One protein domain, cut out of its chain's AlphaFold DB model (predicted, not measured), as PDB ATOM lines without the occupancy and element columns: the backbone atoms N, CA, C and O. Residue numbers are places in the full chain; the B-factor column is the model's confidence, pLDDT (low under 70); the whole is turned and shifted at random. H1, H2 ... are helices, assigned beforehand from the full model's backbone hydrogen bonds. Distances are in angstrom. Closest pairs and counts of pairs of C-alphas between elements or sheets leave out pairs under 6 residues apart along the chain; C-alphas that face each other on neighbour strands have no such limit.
ATOM      1  N   SER A  21      35.807 -25.485 -35.816       72.25
ATOM      2  CA  SER A  21      36.679 -24.543 -36.509       72.25
ATOM      3  C   SER A  21      38.143 -24.943 -36.292       72.25
ATOM      4  O   SER A  21      38.468 -25.627 -35.319       72.25
ATOM      5  N   LEU A  22      39.057 -24.477 -37.150       68.19
ATOM      6  CA  LEU A  22      40.495 -24.738 -36.986       68.19
ATOM      7  C   LEU A  22      41.016 -24.307 -35.599       68.19
ATOM      8  O   LEU A  22      41.858 -24.980 -35.013       68.19
ATOM      9  N   SER A  23      40.485 -23.209 -35.056       70.88
ATOM     10  CA  SER A  23      40.839 -22.730 -33.716       70.88
ATOM     11  C   SER A  23      40.343 -23.680 -32.626       70.88
ATOM     12  O   SER A  23      41.116 -24.028 -31.734       70.88
ATOM     13  N   ASP A  24      39.098 -24.153 -32.722       74.69
ATOM     14  CA  ASP A  24      38.541 -25.105 -31.754       74.69
ATOM     15  C   ASP A  24      39.282 -26.450 -31.802       74.69
ATOM     16  O   ASP A  24      39.558 -27.038 -30.758       74.69
ATOM     17  N   PHE A  25      39.672 -26.902 -33.000       73.25
ATOM     18  CA  PHE A  25      40.491 -28.098 -33.192       73.25
ATOM     19  C   PHE A  25      41.844 -27.973 -32.476       73.25
ATOM     20  O   PHE A  25      42.206 -28.848 -31.691       73.25
ATOM     21  N   ILE A  26      42.561 -26.859 -32.663       72.81
ATOM     22  CA  ILE A  26      43.863 -26.620 -32.016       72.81
ATOM     23  C   ILE A  26      43.732 -26.554 -30.491       72.81
ATOM     24  O   ILE A  26      44.582 -27.087 -29.778       72.81
ATOM     25  N   HIS A  27      42.668 -25.936 -29.976       73.75
ATOM     26  CA  HIS A  27      42.413 -25.884 -28.537       73.75
ATOM     27  C   HIS A  27      42.004 -27.236 -27.942       73.75
ATOM     28  O   HIS A  27      42.242 -27.457 -26.755       73.75
ATOM     29  N   ALA A  28      41.427 -28.137 -28.740       72.31
ATOM     30  CA  ALA A  28      41.057 -29.477 -28.303       72.31
ATOM     31  C   ALA A  28      42.265 -30.426 -28.215       72.31
ATOM     32  O   ALA A  28      42.297 -31.244 -27.294       72.31
ATOM     33  N   LEU A  29      43.272 -30.283 -29.095       72.25
ATOM     34  CA  LEU A  29      44.461 -31.157 -29.188       72.25
ATOM     35  C   LEU A  29      45.130 -31.527 -27.845       72.25
ATOM     36  O   LEU A  29      45.465 -32.695 -27.672       72.25
ATOM     37  N   PRO A  30      45.316 -30.613 -26.868       73.44
ATOM     38  CA  PRO A  30      45.964 -30.946 -25.594       73.44
ATOM     39  C   PRO A  30      45.102 -31.803 -24.655       73.44
ATOM     40  O   PRO A  30      45.596 -32.282 -23.637       73.44
ATOM     41  N   THR A  31      43.806 -31.934 -24.947       75.12
ATOM     42  CA  THR A  31      42.799 -32.548 -24.063       75.12
ATOM     43  C   THR A  31      42.185 -33.830 -24.619       75.12
ATOM     44  O   THR A  31      41.412 -34.476 -23.914       75.12
ATOM     45  N   VAL A  32      42.534 -34.206 -25.851       68.12
ATOM     46  CA  VAL A  32      42.013 -35.390 -26.546       68.12
ATOM     47  C   VAL A  32      43.058 -36.501 -26.604       68.12
ATOM     48  O   VAL A  32      44.263 -36.255 -26.673       68.12
ATOM     49  N   THR A  33      42.595 -37.747 -26.555       76.56
ATOM     50  CA  THR A  33      43.452 -38.933 -26.684       76.56
ATOM     51  C   THR A  33      43.869 -39.172 -28.139       76.56
ATOM     52  O   THR A  33      43.238 -38.667 -29.061       76.56
ATOM     53  N   ILE A  34      44.918 -39.972 -28.367       72.25
ATOM     54  CA  ILE A  34      45.418 -40.280 -29.723       72.25
ATOM     55  C   ILE A  34      44.314 -40.891 -30.606       72.25
ATOM     56  O   ILE A  34      44.150 -40.478 -31.747       72.25
ATOM     57  N   ASP A  35      43.503 -41.798 -30.055       72.56
ATOM     58  CA  ASP A  35      42.390 -42.455 -30.765       72.56
ATOM     59  C   ASP A  35      41.286 -41.455 -31.176       72.56
ATOM     60  O   ASP A  35      40.647 -41.575 -32.222       72.56
ATOM     61  N   GLU A  36      41.071 -40.419 -30.362       69.25
ATOM     62  CA  GLU A  36      40.146 -39.325 -30.669       69.25
ATOM     63  C   GLU A  36      40.738 -38.345 -31.685       69.25
ATOM     64  O   GLU A  36      39.992 -37.832 -32.515       69.25
ATOM     65  N   ILE A  37      42.059 -38.119 -31.664       70.81
ATOM     66  CA  ILE A  37      42.779 -37.324 -32.673       70.81
ATOM     67  C   ILE A  37      42.675 -37.985 -34.047       70.81
ATOM     68  O   ILE A  37      42.420 -37.289 -35.025       70.81
ATOM     69  N   GLU A  38      42.834 -39.306 -34.136       70.81
ATOM     70  CA  GLU A  38      42.705 -40.039 -35.400       70.81
ATOM     71  C   GLU A  38      41.288 -39.915 -35.976       70.81
ATOM     72  O   GLU A  38      41.126 -39.531 -37.135       70.81
ATOM     73  N   LYS A  39      40.253 -40.101 -35.145       73.62
ATOM     74  CA  LYS A  39      38.846 -39.904 -35.546       73.62
ATOM     75  C   LYS A  39      38.537 -38.459 -35.934       73.62
ATOM     76  O   LYS A  39      37.785 -38.208 -36.878       73.62
ATOM     77  N   LEU A  40      39.115 -37.500 -35.215       70.06
ATOM     78  CA  LEU A  40      39.022 -36.076 -35.522       70.06
ATOM     79  C   LEU A  40      39.688 -35.739 -36.858       70.06
ATOM     80  O   LEU A  40      39.129 -34.971 -37.634       70.06
ATOM     81  N   ALA A  41      40.858 -36.310 -37.137       67.69
ATOM     82  CA  ALA A  41      41.586 -36.103 -38.382       67.69
ATOM     83  C   ALA A  41      40.847 -36.713 -39.582       67.69
ATOM     84  O   ALA A  41      40.780 -36.074 -40.629       67.69
ATOM     85  N   GLU A  42      40.235 -37.891 -39.417       70.56
ATOM     86  CA  GLU A  42      39.398 -38.536 -40.442       70.56
ATOM     87  C   GLU A  42      38.152 -37.712 -40.790       70.56
ATOM     88  O   GLU A  42      37.791 -37.576 -41.958       70.56
ATOM     89  N   THR A  43      37.506 -37.122 -39.783       67.94
ATOM     90  CA  THR A  43      36.298 -36.302 -39.975       67.94
ATOM     91  C   THR A  43      36.602 -34.876 -40.431       67.94
ATOM     92  O   THR A  43      35.784 -34.245 -41.099       67.94
ATOM     93  N   ASN A  44      37.796 -34.362 -40.125       67.56
ATOM     94  CA  ASN A  44      38.196 -32.984 -40.397       67.56
ATOM     95  C   ASN A  44      39.393 -32.887 -41.349       67.56
ATOM     96  O   ASN A  44      40.218 -31.984 -41.213       67.56
ATOM     97  N   ILE A  45      39.477 -33.773 -42.347       68.69
ATOM     98  CA  ILE A  45      40.543 -33.773 -43.370       68.69
ATOM     99  C   ILE A  45      40.774 -32.365 -43.945       68.69
ATOM    100  O   ILE A  45      41.910 -31.909 -44.058       68.69
ATOM    101  N   HIS A  46      39.693 -31.626 -44.199       69.19
ATOM    102  CA  HIS A  46      39.738 -30.249 -44.693       69.19
ATOM    103  C   HIS A  46      40.436 -29.254 -43.741       69.19
ATOM    104  O   HIS A  46      41.008 -28.271 -44.207       69.19
ATOM    105  N   LEU A  47      40.408 -29.476 -42.421       67.25
ATOM    106  CA  LEU A  47      41.159 -28.685 -41.439       67.25
ATOM    107  C   LEU A  47      42.618 -29.125 -41.381       67.25
ATOM    108  O   LEU A  47      43.498 -28.269 -41.305       67.25
ATOM    109  N   VAL A  48      42.886 -30.434 -41.461       67.25
ATOM    110  CA  VAL A  48      44.250 -30.988 -41.481       67.25
ATOM    111  C   VAL A  48      45.041 -30.432 -42.667       67.25
ATOM    112  O   VAL A  48      46.179 -29.997 -42.501       67.25
ATOM    113  N   GLU A  49      44.414 -30.328 -43.838       70.50
ATOM    114  CA  GLU A  49      44.997 -29.691 -45.027       70.50
ATOM    115  C   GLU A  49      45.263 -28.184 -44.845       70.50
ATOM    116  O   GLU A  49      46.136 -27.616 -45.506       70.50
ATOM    117  N   GLN A  50      44.548 -27.520 -43.933       68.81
ATOM    118  CA  GLN A  50      44.739 -26.101 -43.622       68.81
ATOM    119  C   GLN A  50      45.809 -25.849 -42.551       68.81
ATOM    120  O   GLN A  50      46.323 -24.728 -42.490       68.81
ATOM    121  N   ILE A  51      46.209 -26.858 -41.764       71.94
ATOM    122  CA  ILE A  51      47.241 -26.726 -40.717       71.94
ATOM    123  C   ILE A  51      48.552 -26.147 -41.270       71.94
ATOM    124  O   ILE A  51      49.035 -25.165 -40.699       71.94
ATOM    125  N   PRO A  52      49.127 -26.640 -42.389       73.44
ATOM    126  CA  PRO A  52      50.366 -26.073 -42.923       73.44
ATOM    127  C   PRO A  52      50.221 -24.591 -43.296       73.44
ATOM    128  O   PRO A  52      51.126 -23.783 -43.068       73.44
ATOM    129  N   ARG A  53      49.056 -24.212 -43.840       74.81
ATOM    130  CA  ARG A  53      48.755 -22.835 -44.246       74.81
ATOM    131  C   ARG A  53      48.592 -21.918 -43.036       74.81
ATOM    132  O   ARG A  53      49.112 -20.806 -43.048       74.81
ATOM    133  N   TYR A  54      47.931 -22.399 -41.991       70.69
ATOM    134  CA  TYR A  54      47.767 -21.689 -40.729       70.69
ATOM    135  C   TYR A  54      49.093 -21.502 -39.986       70.69
ATOM    136  O   TYR A  54      49.406 -20.386 -39.582       70.69
ATOM    137  N   LEU A  55      49.924 -22.546 -39.893       72.25
ATOM    138  CA  LEU A  55      51.269 -22.445 -39.314       72.25
ATOM    139  C   LEU A  55      52.126 -21.430 -40.075       72.25
ATOM    140  O   LEU A  55      52.784 -20.596 -39.462       72.25
ATOM    141  N   SER A  56      52.053 -21.433 -41.407       74.06
ATOM    142  CA  SER A  56      52.754 -20.446 -42.237       74.06
ATOM    143  C   SER A  56      52.280 -19.015 -41.963       74.06
ATOM    144  O   SER A  56      53.093 -18.094 -41.915       74.06
ATOM    145  N   GLN A  57      50.975 -18.811 -41.750       74.38
ATOM    146  CA  GLN A  57      50.410 -17.505 -41.400       74.38
ATOM    147  C   GLN A  57      50.803 -17.057 -39.991       74.38
ATOM    148  O   GLN A  57      51.172 -15.898 -39.820       74.38
ATOM    149  N   MET A  58      50.769 -17.955 -39.003       76.38
ATOM    150  CA  MET A  58      51.212 -17.658 -37.640       76.38
ATOM    151  C   MET A  58      52.691 -17.284 -37.604       76.38
ATOM    152  O   MET A  58      53.034 -16.233 -37.076       76.38
ATOM    153  N   VAL A  59      53.555 -18.090 -38.225       72.75
ATOM    154  CA  VAL A  59      54.998 -17.817 -38.286       72.75
ATOM    155  C   VAL A  59      55.269 -16.517 -39.036       72.75
ATOM    156  O   VAL A  59      56.039 -15.691 -38.565       72.75
ATOM    157  N   SER A  60      54.600 -16.276 -40.168       71.06
ATOM    158  CA  SER A  60      54.736 -15.010 -40.898       71.06
ATOM    159  C   SER A  60      54.294 -13.808 -40.059       71.06
ATOM    160  O   SER A  60      54.960 -12.773 -40.077       71.06
ATOM    161  N   HIS A  61      53.204 -13.940 -39.303       72.31
ATOM    162  CA  HIS A  61      52.725 -12.902 -38.399       72.31
ATOM    163  C   HIS A  61      53.717 -12.639 -37.261       72.31
ATOM    164  O   HIS A  61      54.033 -11.484 -36.986       72.31
ATOM    165  N   GLU A  62      54.248 -13.686 -36.629       68.06
ATOM    166  CA  GLU A  62      55.259 -13.540 -35.580       68.06
ATOM    167  C   GLU A  62      56.558 -12.933 -36.113       68.06
ATOM    168  O   GLU A  62      57.051 -11.981 -35.514       68.06
ATOM    169  N   CYS A  63      57.052 -13.372 -37.277       64.00
ATOM    170  CA  CYS A  63      58.208 -12.765 -37.949       64.00
ATOM    171  C   CYS A  63      57.993 -11.268 -38.223       64.00
ATOM    172  O   CYS A  63      58.897 -10.459 -38.016       64.00
ATOM    173  N   ARG A  64      56.777 -10.883 -38.627       63.31
ATOM    174  CA  ARG A  64      56.415  -9.481 -38.864       63.31
ATOM    175  C   ARG A  64      56.385  -8.657 -37.576       63.31
ATOM    176  O   ARG A  64      56.761  -7.490 -37.597       63.31
ATOM    177  N   LEU A  65      55.948  -9.246 -36.461       66.94
ATOM    178  CA  LEU A  65      55.938  -8.584 -35.154       66.94
ATOM    179  C   LEU A  65      57.349  -8.336 -34.603       66.94
ATOM    180  O   LEU A  65      57.549  -7.355 -33.892       66.94
TER     181      LEU A  65
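AT A GLANCE: This is residues 21 to 65 of the 68 residues of an uncharacterized protein of Salmonella enterica (UniProt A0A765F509). H1, H2 and short H3 curl into a small, loose head, and H4 leaves it as a helical arm whose residues 55 to 65 stick out. The 45 printed residues, with four named helices in order H1 to H4, are all helix in class. The whole is loose, radius of gyration of the C-alphas 12.1 A, spanning 36 by 20 by 15 A.

HOW THE PARTS SIT: H1, residues 22 to 31, is close to but not clearly touching H2, residues 34 to 43; their closest C-alphas, Leu 29 and Ile 37, are 7.3 A apart. They run opposite ways at a shallow tilt of 18 degrees. H3, residues 45 to 48, and H4, residues 51 to 65, meet only through their link. H2 and H4 are apart. Every O i to N i+4 pair is within hydrogen-bond range in H2 and H4, 4 of 6 in H1; H3 is too short for one.

IN THESE COORDINATES: H1, 15.3 A long, begins at C-alpha 22 (40.495, -24.738, -36.986). H2 measures 14.3 A, H3 5.0 A. H4, 20.9 A, ends at C-alpha 65 (55.938, -8.584, -35.154).

THE WHOLE: The farthest C-alphas, Asp 35 and Leu 65, are 36.7 A apart. The printed part has no cut; its three links are tight. Fifteen residues have pLDDT under 70, among them 43 to 48.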